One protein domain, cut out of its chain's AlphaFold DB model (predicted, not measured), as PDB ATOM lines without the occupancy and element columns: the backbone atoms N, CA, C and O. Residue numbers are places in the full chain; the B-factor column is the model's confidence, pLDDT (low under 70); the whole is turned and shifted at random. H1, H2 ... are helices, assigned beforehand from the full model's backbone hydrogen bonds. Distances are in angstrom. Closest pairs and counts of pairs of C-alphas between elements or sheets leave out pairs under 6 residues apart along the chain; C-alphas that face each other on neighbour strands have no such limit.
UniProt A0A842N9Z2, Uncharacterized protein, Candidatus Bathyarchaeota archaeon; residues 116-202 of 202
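What this domain is: This is residues 116 to 202 of the 202 residues of an uncharacterized protein of Candidatus Bathyarchaeota archaeon (UniProt A0A842N9Z2). A long helix, H3, makes the length of a small three-helix up-and-down bundle: H1 and the shorter H2 pack side by side with its first part, and its far end, with residues 194 to 202, sticks out as an arm. A long loop, residues 135 to 154, joins H1 to H2. The printed part has 87 residues with three named helices, H1, H2 and H3 in chain order, and no named strand; the class is all helix. It is only just compact, close to loose, with a radius of gyration of the C-alphas of 14.3 A, and elongated, spanning 51 by 28 by 21 A.

Where its parts are: H3, residues 172 to 200, is 42.7 A long from first to last C-alpha and ends at C-alpha 200 (345.850, 237.629, 256.090). H1, residues 116 to 134, is 26.1 A long and begins at C-alpha 116 (380.449, 216.340, 267.398). H2, residues 155 to 169, is 21.0 A long.

How they stand to each other: H3 touches H1 at a shallow tilt of 26 degrees, the same way; their closest C-alphas, of Asn 122 and Phe 179, are 5.5 A apart. With residues 172 to 182 alone, H3 touches H2 at a shallow tilt of 17 degrees, opposite ways; their closest C-alphas, of Thr 163 and Leu 175, are 6.0 A apart. This is a helical hairpin. H1 and H2, also a helical hairpin, touch at a shallow tilt of 17 degrees, opposite ways; their closest C-alphas, of Ile 126 and Val 156, are 6.4 A apart. In H1, H2 and H3 every O i to N i+4 pair is within hydrogen-bond range.

The domain as a whole: The C-alphas farthest apart, of Met 169 and Asn 202, are 50.8 A from each other. The body without residues 194 to 202, which stand free, spans 30 by 30 by 20 A. The link from H1 to H2 is long, with 20 residues, among them 147 to 148 paired antiparallel with 151 to 152; that from H2 to H3 is tight. The printed part has no cut. Its mean pLDDT is 88.8, and residues 193 to 202 are under 70.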
ATOM      1  N   ILE A 116     380.220 214.889 267.479       92.50
ATOM      2  CA  ILE A 116     380.449 216.340 267.398       92.50
ATOM      3  C   ILE A 116     379.627 216.964 266.267       92.50
ATOM      4  O   ILE A 116     378.999 218.000 266.476       92.50
ATOM      5  N   GLU A 117     379.587 216.325 265.096       94.06
ATOM      6  CA  GLU A 117     378.771 216.793 263.971       94.06
ATOM      7  C   GLU A 117     377.288 216.828 264.344       94.06
ATOM      8  O   GLU A 117     376.615 217.834 264.126       94.06
ATOM      9  N   VAL A 118     376.785 215.767 264.981       94.94
ATOM     10  CA  VAL A 118     375.375 215.702 265.385       94.94
ATOM     11  C   VAL A 118     375.045 216.737 266.468       94.94
ATOM     12  O   VAL A 118     373.978 217.346 266.415       94.94
ATOM     13  N   ILE A 119     375.950 216.997 267.419       95.62
ATOM     14  CA  ILE A 119     375.783 218.079 268.407       95.62
ATOM     15  C   ILE A 119     375.669 219.432 267.700       95.62
ATOM     16  O   ILE A 119     374.721 220.173 267.957       95.62
ATOM     17  N   GLY A 120     376.591 219.738 266.783       95.00
ATOM     18  CA  GLY A 120     376.571 220.999 266.041       95.00
ATOM     19  C   GLY A 120     375.285 221.180 265.230       95.00
ATOM     20  O   GLY A 120     374.690 222.256 265.237       95.00
ATOM     21  N   ALA A 121     374.801 220.110 264.591       96.12
ATOM     22  CA  ALA A 121     373.549 220.134 263.844       96.12
ATOM     23  C   ALA A 121     372.325 220.371 264.750       96.12
ATOM     24  O   ALA A 121     371.460 221.180 264.406       96.12
ATOM     25  N   ASN A 122     372.264 219.726 265.923       97.00
ATOM     26  CA  ASN A 122     371.217 219.984 266.918       97.00
ATOM     27  C   ASN A 122     371.240 221.443 267.388       97.00
ATOM     28  O   ASN A 122     370.211 222.114 267.350       97.00
ATOM     29  N   GLN A 123     372.413 221.959 267.769       94.38
ATOM     30  CA  GLN A 123     372.571 223.339 268.239       94.38
ATOM     31  C   GLN A 123     372.150 224.362 267.179       94.38
ATOM     32  O   GLN A 123     371.433 225.312 267.492       94.38
ATOM     33  N   SER A 124     372.522 224.138 265.916       94.44
ATOM     34  CA  SER A 124     372.111 224.988 264.793       94.44
ATOM     35  C   SER A 124     370.582 225.034 264.634       94.44
ATOM     36  O   SER A 124     369.984 226.112 264.532       94.44
ATOM     37  N   ARG A 125     369.912 223.874 264.705       95.00
ATOM     38  CA  ARG A 125     368.443 223.794 264.616       95.00
ATOM     39  C   ARG A 125     367.735 224.387 265.827       95.00
ATOM     40  O   ARG A 125     366.744 225.092 265.652       95.00
ATOM     41  N   ILE A 126     368.243 224.151 267.037       95.75
ATOM     42  CA  ILE A 126     367.753 224.800 268.263       95.75
ATOM     43  C   ILE A 126     367.827 226.319 268.105       95.75
ATOM     44  O   ILE A 126     366.834 227.002 268.355       95.75
ATOM     45  N   GLY A 127     368.964 226.840 267.631       94.56
ATOM     46  CA  GLY A 127     369.150 228.264 267.369       94.56
ATOM     47  C   GLY A 127     368.105 228.815 266.404       94.56
ATOM     48  O   GLY A 127     367.380 229.746 266.750       94.56
ATOM     49  N   SER A 128     367.941 228.161 265.255       93.56
ATOM     50  CA  SER A 128     366.967 228.550 264.225       93.56
ATOM     51  C   SER A 128     365.527 228.551 264.760       93.56
ATOM     52  O   SER A 128     364.752 229.478 264.526       93.56
ATOM     53  N   LEU A 129     365.154 227.534 265.541       95.00
ATOM     54  CA  LEU A 129     363.837 227.453 266.175       95.00
ATOM     55  C   LEU A 129     363.626 228.550 267.226       95.00
ATOM     56  O   LEU A 129     362.522 229.094 267.320       95.00
ATOM     57  N   CYS A 130     364.655 228.881 268.008       94.62
ATOM     58  CA  CYS A 130     364.619 229.979 268.971       94.62
ATOM     59  C   CYS A 130     364.491 231.338 268.274       94.62
ATOM     60  O   CYS A 130     363.670 232.149 268.695       94.62
ATOM     61  N   GLU A 131     365.208 231.576 267.177       93.69
ATOM     62  CA  GLU A 131     365.060 232.798 266.377       93.69
ATOM     63  C   GLU A 131     363.624 232.973 265.883       93.69
ATOM     64  O   GLU A 131     363.022 234.030 266.073       93.69
ATOM     65  N   VAL A 132     363.027 231.915 265.330       92.12
ATOM     66  CA  VAL A 132     361.656 231.975 264.809       92.12
ATOM     67  C   VAL A 132     360.617 232.137 265.924       92.12
ATOM     68  O   VAL A 132     359.656 232.890 265.764       92.12
ATOM     69  N   LYS A 133     360.764 231.429 267.052       90.81
ATOM     70  CA  LYS A 133     359.761 231.433 268.134       90.81
ATOM     71  C   LYS A 133     359.903 232.609 269.097       90.81
ATOM     72  O   LYS A 133     358.895 233.092 269.610       90.81
ATOM     73  N   CYS A 134     361.133 233.029 269.363       91.62
ATOM     74  CA  CYS A 134     361.479 233.961 270.434       91.62
ATOM     75  C   CYS A 134     362.132 235.252 269.919       91.62
ATOM     76  O   CYS A 134     362.294 236.187 270.698       91.62
ATOM     77  N   GLY A 135     362.492 235.334 268.632       91.31
ATOM     78  CA  GLY A 135     363.170 236.489 268.035       91.31
ATOM     79  C   GLY A 135     364.694 236.489 268.202       91.31
ATOM     80  O   GLY A 135     365.345 237.424 267.747       91.31
ATOM     81  N   GLY A 136     365.263 235.464 268.840       90.88
ATOM     82  CA  GLY A 136     366.702 235.308 269.037       90.88
ATOM     83  C   GLY A 136     367.039 234.150 269.974       90.88
ATOM     84  O   GLY A 136     366.152 233.569 270.608       90.88
ATOM     85  N   LEU A 137     368.330 233.820 270.065       90.31
ATOM     86  CA  LEU A 137     368.838 232.903 271.083       90.31
ATOM     87  C   LEU A 137     368.988 233.639 272.426       90.31
ATOM     88  O   LEU A 137     369.422 234.791 272.435       90.31
ATOM     89  N   PRO A 138     368.662 232.991 273.556       88.19
ATOM     90  CA  PRO A 138     368.967 233.540 274.871       88.19
ATOM     91  C   PRO A 138     370.489 233.614 275.077       88.19
ATOM     92  O   PRO A 138     371.200 232.661 274.763       88.19
ATOM     93  N   GLU A 139     370.995 234.725 275.620       88.38
ATOM     94  CA  GLU A 139     372.420 234.853 275.968       88.38
ATOM     95  C   GLU A 139     372.739 234.129 277.280       88.38
ATOM     96  O   GLU A 139     373.860 233.661 277.498       88.38
ATOM     97  N   ARG A 140     371.741 234.033 278.163       87.44
ATOM     98  CA  ARG A 140     371.819 233.361 279.457       87.44
ATOM     99  C   ARG A 140     370.629 232.446 279.664       87.44
ATOM    100  O   ARG A 140     369.552 232.646 279.114       87.44
ATOM    101  N   GLU A 141     370.802 231.468 280.544       83.38
ATOM    102  CA  GLU A 141     369.735 230.537 280.911       83.38
ATOM    103  C   GLU A 141     368.472 231.255 281.421       83.38
ATOM    104  O   GLU A 141     367.367 230.914 281.007       83.38
ATOM    105  N   GLU A 142     368.647 232.307 282.225       86.00
ATOM    106  CA  GLU A 142     367.576 233.153 282.774       86.00
ATOM    107  C   GLU A 142     366.765 233.923 281.714       86.00
ATOM    108  O   GLU A 142     365.607 234.274 281.957       86.00
ATOM    109  N   ASP A 143     367.322 234.140 280.519       89.50
ATOM    110  CA  ASP A 143     366.612 234.796 279.415       89.50
ATOM    111  C   ASP A 143     365.581 233.852 278.773       89.50
ATOM    112  O   ASP A 143     364.610 234.289 278.141       89.50
ATOM    113  N   CYS A 144     365.763 232.536 278.937       91.69
ATOM    114  CA  CYS A 144     364.869 231.530 278.392       91.69
ATOM    115  C   CYS A 144     363.674 231.288 279.322       91.69
ATOM    116  O   CYS A 144     363.739 230.524 280.278       91.69
ATOM    117  N   LYS A 145     362.508 231.827 278.960       90.75
ATOM    118  CA  LYS A 145     361.232 231.578 279.669       90.75
ATOM    119  C   LYS A 145     360.621 230.197 279.384       90.75
ATOM    120  O   LYS A 145     359.426 229.988 279.577       90.75
ATOM    121  N   GLY A 146     361.416 229.280 278.833       91.88
ATOM    122  CA  GLY A 146     360.981 227.951 278.412       91.88
ATOM    123  C   GLY A 146     360.871 226.933 279.546       91.88
ATOM    124  O   GLY A 146     360.322 225.858 279.312       91.88
ATOM    125  N   LEU A 147     361.372 227.274 280.734       91.81
ATOM    126  CA  LEU A 147     361.353 226.471 281.953       91.81
ATOM    127  C   LEU A 147     360.905 227.374 283.112       91.81
ATOM    128  O   LEU A 147     361.512 228.419 283.342       91.81
ATOM    129  N   VAL A 148     359.826 227.007 283.804       92.06
ATOM    130  CA  VAL A 148     359.274 227.762 284.943       92.06
ATOM    131  C   VAL A 148     358.868 226.764 286.017       92.06
ATOM    132  O   VAL A 148     358.169 225.812 285.701       92.06
ATOM    133  N   ASP A 149     359.304 226.974 287.262       90.12
ATOM    134  CA  ASP A 149     358.993 226.098 288.404       90.12
ATOM    135  C   ASP A 149     359.244 224.599 288.111       90.12
ATOM    136  O   ASP A 149     358.423 223.743 288.424       90.12
ATOM    137  N   ASP A 150     360.385 224.294 287.473       87.12
ATOM    138  CA  ASP A 150     360.795 222.956 287.003       87.12
ATOM    139  C   ASP A 150     359.891 222.318 285.922       87.12
ATOM    140  O   ASP A 150     360.064 221.151 285.557       87.12
ATOM    141  N   GLU A 151     358.966 223.082 285.334       93.50
ATOM    142  CA  GLU A 151     358.111 222.643 284.233       93.50
ATOM    143  C   GLU A 151     358.535 223.250 282.888       93.50
ATOM    144  O   GLU A 151     358.665 224.468 282.718       93.50
ATOM    145  N   TYR A 152     358.723 222.389 281.883       93.62
ATOM    146  CA  TYR A 152     359.025 222.824 280.520       93.62
ATOM    147  C   TYR A 152     357.774 223.377 279.829       93.62
ATOM    148  O   TYR A 152     356.881 222.626 279.436       93.62
ATOM    149  N   LEU A 153     357.761 224.687 279.595       94.12
ATOM    150  CA  LEU A 153     356.748 225.380 278.793       94.12
ATOM    151  C   LEU A 153     357.129 225.459 277.307       94.12
ATOM    152  O   LEU A 153     356.274 225.691 276.451       94.12
ATOM    153  N   CYS A 154     358.414 225.278 276.984       93.94
ATOM    154  CA  CYS A 154     358.930 225.287 275.620       93.94
ATOM    155  C   CYS A 154     359.577 223.947 275.267       93.94
ATOM    156  O   CYS A 154     360.570 223.538 275.867       93.94
ATOM    157  N   GLU A 155     359.069 223.296 274.223       95.50
ATOM    158  CA  GLU A 155     359.616 222.012 273.781       95.50
ATOM    159  C   GLU A 155     361.029 222.123 273.197       95.50
ATOM    160  O   GLU A 155     361.835 221.217 273.376       95.50
ATOM    161  N   VAL A 156     361.373 223.266 272.587       95.44
ATOM    162  CA  VAL A 156     362.747 223.529 272.119       95.44
ATOM    163  C   VAL A 156     363.707 223.569 273.305       95.44
ATOM    164  O   VAL A 156     364.780 222.983 273.236       95.44
ATOM    165  N   ARG A 157     363.300 224.203 274.416       95.38
ATOM    166  CA  ARG A 157     364.105 224.245 275.641       95.38
ATOM    167  C   ARG A 157     364.314 222.841 276.209       95.38
ATOM    168  O   ARG A 157     365.442 222.485 276.517       95.38
ATOM    169  N   ARG A 158     363.254 222.030 276.267       96.44
ATOM    170  CA  ARG A 158     363.352 220.632 276.706       96.44
ATOM    171  C   ARG A 158     364.335 219.824 275.859       96.44
ATOM    172  O   ARG A 158     365.195 219.155 276.412       96.44
ATOM    173  N   ILE A 159     364.218 219.895 274.530       96.81
ATOM    174  CA  ILE A 159     365.120 219.163 273.628       96.81
ATOM    175  C   ILE A 159     366.556 219.679 273.745       96.81
ATOM    176  O   ILE A 159     367.482 218.884 273.663       96.81
ATOM    177  N   SER A 160     366.758 220.980 273.964       95.62
ATOM    178  CA  SER A 160     368.090 221.544 274.209       95.62
ATOM    179  C   SER A 160     368.745 220.937 275.450       95.62
ATOM    180  O   SER A 160     369.885 220.486 275.378       95.62
ATOM    181  N   ASP A 161     368.013 220.862 276.563       95.38
ATOM    182  CA  ASP A 161     368.531 220.300 277.814       95.38
ATOM    183  C   ASP A 161     368.773 218.779 277.690       95.38
ATOM    184  O   ASP A 161     369.800 218.272 278.158       95.38
ATOM    185  N   ASP A 162     367.877 218.058 276.995       97.00
ATOM    186  CA  ASP A 162     368.052 216.641 276.630       97.00
ATOM    187  C   ASP A 162     369.327 216.456 275.774       97.00
ATOM    188  O   ASP A 162     370.174 215.614 276.084       97.00
ATOM    189  N   THR A 163     369.512 217.294 274.747       96.00
ATOM    190  CA  THR A 163     370.663 217.272 273.826       96.00
ATOM    191  C   THR A 163     371.973 217.467 274.585       96.00
ATOM    192  O   THR A 163     372.913 216.691 274.404       96.00
ATOM    193  N   ASP A 164     372.046 218.460 275.473       95.50
ATOM    194  CA  ASP A 164     373.236 218.734 276.285       95.50
ATOM    195  C   ASP A 164     373.558 217.576 277.240       95.50
ATOM    196  O   ASP A 164     374.724 217.255 277.507       95.50
ATOM    197  N   PHE A 165     372.536 216.913 277.779       96.88
ATOM    198  CA  PHE A 165     372.724 215.701 278.565       96.88
ATOM    199  C   PHE A 165     373.252 214.541 277.708       96.88
ATOM    200  O   PHE A 165     374.284 213.953 278.044       96.88
ATOM    201  N   HIS A 166     372.617 214.243 276.574       97.56
ATOM    202  CA  HIS A 166     373.028 213.159 275.679       97.56
ATOM    203  C   HIS A 166     374.425 213.378 275.087       97.56
ATOM    204  O   HIS A 166     375.198 212.422 274.966       97.56
ATOM    205  N   ALA A 167     374.787 214.629 274.794       95.31
ATOM    206  CA  ALA A 167     376.117 215.031 274.359       95.31
ATOM    207  C   ALA A 167     377.182 214.692 275.408       95.31
ATOM    208  O   ALA A 167     378.171 214.028 275.091       95.31
ATOM    209  N   ARG A 168     376.952 215.071 276.674       95.75
ATOM    210  CA  ARG A 168     377.858 214.752 277.796       95.75
ATOM    211  C   ARG A 168     378.031 213.250 278.002       95.75
ATOM    212  O   ARG A 168     379.118 212.809 278.369       95.75
ATOM    213  N   MET A 169     376.982 212.472 277.750       96.12
ATOM    214  CA  MET A 169     377.012 211.013 277.871       96.12
ATOM    215  C   MET A 169     377.563 210.297 276.624       96.12
ATOM    216  O   MET A 169     377.797 209.089 276.668       96.12
ATOM    217  N   GLY A 170     377.776 211.012 275.514       92.12
ATOM    218  CA  GLY A 170     378.225 210.435 274.246       92.12
ATOM    219  C   GLY A 170     377.181 209.540 273.565       92.12
ATOM    220  O   GLY A 170     377.539 208.625 272.822       92.12
ATOM    221  N   TRP A 171     375.890 209.758 273.823       94.75
ATOM    222  CA  TRP A 171     374.804 208.906 273.328       94.75
ATOM    223  C   TRP A 171     374.335 209.327 271.932       94.75
ATOM    224  O   TRP A 171     373.304 209.975 271.771       94.75
ATOM    225  N   LEU A 172     375.078 208.907 270.903       91.88
ATOM    226  CA  LEU A 172     374.809 209.267 269.506       91.88
ATOM    227  C   LEU A 172     373.385 208.929 269.038       91.88
ATOM    228  O   LEU A 172     372.783 209.710 268.310       91.88
ATOM    229  N   SER A 173     372.832 207.781 269.439       91.38
ATOM    230  CA  SER A 173     371.464 207.417 269.049       91.38
ATOM    231  C   SER A 173     370.435 208.403 269.597       91.38
ATOM    232  O   SER A 173     369.545 208.802 268.862       91.38
ATOM    233  N   MET A 174     370.601 208.837 270.849       95.56
ATOM    234  CA  MET A 174     369.686 209.780 271.491       95.56
ATOM    235  C   MET A 174     369.815 211.178 270.880       95.56
ATOM    236  O   MET A 174     368.810 211.817 270.618       95.56
ATOM    237  N   LEU A 175     371.035 211.603 270.533       95.75
ATOM    238  CA  LEU A 175     371.261 212.859 269.805       95.75
ATOM    239  C   LEU A 175     370.600 212.880 268.418       95.75
ATOM    240  O   LEU A 175     370.188 213.934 267.940       95.75
ATOM    241  N   MET A 176     370.518 211.725 267.752       94.19
ATOM    242  CA  MET A 176     369.796 211.596 266.481       94.19
ATOM    243  C   MET A 176     368.279 211.636 266.682       94.19
ATOM    244  O   MET A 176     367.570 212.176 265.834       94.19
ATOM    245  N   ASP A 177     367.784 211.095 267.796       95.44
ATOM    246  CA  ASP A 177     366.369 211.180 268.156       95.44
ATOM    247  C   ASP A 177     365.985 212.626 268.517       95.44
ATOM    248  O   ASP A 177     364.950 213.114 268.064       95.44
ATOM    249  N   ASP A 178     366.841 213.348 269.245       97.06
ATOM    250  CA  ASP A 178     366.670 214.783 269.509       97.06
ATOM    251  C   ASP A 178     366.637 215.582 268.206       97.06
ATOM    252  O   ASP A 178     365.723 216.382 267.990       97.06
ATOM    253  N   PHE A 179     367.556 215.290 267.282       96.69
ATOM    254  CA  PHE A 179     367.591 215.930 265.971       96.69
ATOM    255  C   PHE A 179     366.304 215.678 265.173       96.69
ATOM    256  O   PHE A 179     365.747 216.608 264.586       96.69
ATOM    257  N   SER A 180     365.779 214.447 265.204       96.00
ATOM    258  CA  SER A 180     364.481 214.107 264.607       96.00
ATOM    259  C   SER A 180     363.343 214.938 265.208       96.00
ATOM    260  O   SER A 180     362.534 215.490 264.467       96.00
ATOM    261  N   ARG A 181     363.296 215.083 266.539       96.88
ATOM    262  CA  ARG A 181     362.271 215.892 267.224       96.88
ATOM    263  C   ARG A 181     362.361 217.372 266.839       96.88
ATOM    264  O   ARG A 181     361.335 218.038 266.716       96.88
ATOM    265  N   LEU A 182     363.571 217.899 266.627       96.75
ATOM    266  CA  LEU A 182     363.766 219.275 266.151       96.75
ATOM    267  C   LEU A 182     363.252 219.470 264.718       96.75
ATOM    268  O   LEU A 182     362.646 220.505 264.444       96.75
ATOM    269  N   ILE A 183     363.448 218.488 263.828       94.50
ATOM    270  CA  ILE A 183     362.887 218.510 262.465       94.50
ATOM    271  C   ILE A 183     361.357 218.579 262.525       94.50
ATOM    272  O   ILE A 183     360.757 219.452 261.896       94.50
ATOM    273  N   ASP A 184     360.727 217.718 263.328       93.81
ATOM    274  CA  ASP A 184     359.268 217.696 263.483       93.81
ATOM    275  C   ASP A 184     358.732 219.050 263.978       93.81
ATOM    276  O   ASP A 184     357.785 219.605 263.415       93.81
ATOM    277  N   LEU A 185     359.390 219.641 264.983       94.12
ATOM    278  CA  LEU A 185     359.025 220.962 265.496       94.12
ATOM    279  C   LEU A 185     359.171 222.076 264.459       94.12
ATOM    280  O   LEU A 185     358.368 223.013 264.462       94.12
ATOM    281  N   GLN A 186     360.201 222.020 263.618       90.50
ATOM    282  CA  GLN A 186     360.417 223.013 262.572       90.50
ATOM    283  C   GLN A 186     359.317 222.935 261.512       90.50
ATOM    284  O   GLN A 186     358.689 223.953 261.213       90.50
ATOM    285  N   ASN A 187     359.009 221.728 261.039       87.75
ATOM    286  CA  ASN A 187     357.931 221.488 260.082       87.75
ATOM    287  C   ASN A 187     356.585 222.016 260.609       87.75
ATOM    288  O   ASN A 187     355.849 222.707 259.900       87.75
ATOM    289  N   ASP A 188     356.285 221.781 261.888       88.00
ATOM    290  CA  ASP A 188     355.079 222.293 262.540       88.00
ATOM    291  C   ASP A 188     355.003 223.829 262.564       88.00
ATOM    292  O   ASP A 188     353.925 224.419 262.415       88.00
ATOM    293  N   VAL A 189     356.138 224.498 262.781       85.06
ATOM    294  CA  VAL A 189     356.226 225.965 262.789       85.06
ATOM    295  C   VAL A 189     356.038 226.531 261.382       85.06
ATOM    296  O   VAL A 189     355.302 227.509 261.210       85.06
ATOM    297  N   GLU A 190     356.643 225.912 260.372       81.25
ATOM    298  CA  GLU A 190     356.531 226.325 258.970       81.25
ATOM    299  C   GLU A 190     355.095 226.187 258.448       81.25
ATOM    300  O   GLU A 190     354.561 227.118 257.831       81.25
ATOM    301  N   VAL A 191     354.413 225.085 258.784       75.00
ATOM    302  CA  VAL A 191     352.995 224.880 258.456       75.00
ATOM    303  C   VAL A 191     352.125 225.959 259.106       75.00
ATOM    304  O   VAL A 191     351.336 226.619 258.423       75.00
ATOM    305  N   LYS A 192     352.288 226.210 260.413       74.31
ATOM    306  CA  LYS A 192     351.508 227.233 261.138       74.31
ATOM    307  C   LYS A 192     351.736 228.640 260.584       74.31
ATOM    308  O   LYS A 192     350.793 229.431 260.510       74.31
ATOM    309  N   THR A 193     352.964 228.955 260.182       69.69
ATOM    310  CA  THR A 193     353.318 230.265 259.618       69.69
ATOM    311  C   THR A 193     352.720 230.452 258.225       69.69
ATOM    312  O   THR A 193     352.152 231.507 257.937       69.69
ATOM    313  N   SER A 194     352.769 229.415 257.387       66.94
ATOM    314  CA  SER A 194     352.198 229.431 256.034       66.94
ATOM    315  C   SER A 194     350.676 229.607 256.056       66.94
ATOM    316  O   SER A 194     350.139 230.437 255.327       66.94
ATOM    317  N   VAL A 195     349.979 228.907 256.960       65.62
ATOM    318  CA  VAL A 195     348.522 229.048 257.143       65.62
ATOM    319  C   VAL A 195     348.145 230.463 257.594       65.62
ATOM    320  O   VAL A 195     347.184 231.033 257.082       65.62
ATOM    321  N   ARG A 196     348.905 231.064 258.522       62.38
ATOM    322  CA  ARG A 196     348.646 232.439 258.983       62.38
ATOM    323  C   ARG A 196     348.809 233.474 257.872       62.38
ATOM    324  O   ARG A 196     348.004 234.395 257.811       62.38
ATOM    325  N   ARG A 197     349.803 233.328 256.989       58.12
ATOM    326  CA  ARG A 197     349.990 234.249 255.851       58.12
ATOM    327  C   ARG A 197     348.801 234.212 254.890       58.12
ATOM    328  O   ARG A 197     348.241 235.258 254.591       58.12
ATOM    329  N   LEU A 198     348.336 233.016 254.526       58.59
ATOM    330  CA  LEU A 198     347.170 232.842 253.648       58.59
ATOM    331  C   LEU A 198     345.864 233.392 254.252       58.59
ATOM    332  O   LEU A 198     344.969 233.810 253.520       58.59
ATOM    333  N   ALA A 199     345.745 233.405 255.583       56.34
ATOM    334  CA  ALA A 199     344.592 233.968 256.285       56.34
ATOM    335  C   ALA A 199     344.594 235.508 256.359       56.34
ATOM    336  O   ALA A 199     343.556 236.089 256.654       56.34
ATOM    337  N   HIS A 200     345.731 236.165 256.114       54.16
ATOM    338  CA  HIS A 200     345.850 237.629 256.090       54.16
ATOM    339  C   HIS A 200     345.829 238.223 254.670       54.16
ATOM    340  O   HIS A 200     345.790 239.443 254.525       54.16
ATOM    341  N   GLU A 201     345.848 237.376 253.639       51.78
ATOM    342  CA  GLU A 201     345.798 237.757 252.219       51.78
ATOM    343  C   GLU A 201     344.403 237.568 251.580       51.78
ATOM    344  O   GLU A 201     344.242 237.822 250.387       51.78
ATOM    345  N   ASN A 202     343.395 237.159 252.365       45.28
ATOM    346  CA  ASN A 202     341.974 237.085 251.981       45.28
ATOM    347  C   ASN A 202     341.121 238.024 252.841       45.28
ATOM    348  O   ASN A 202     340.049 238.445 252.350       45.28
TER     349      ASN A 202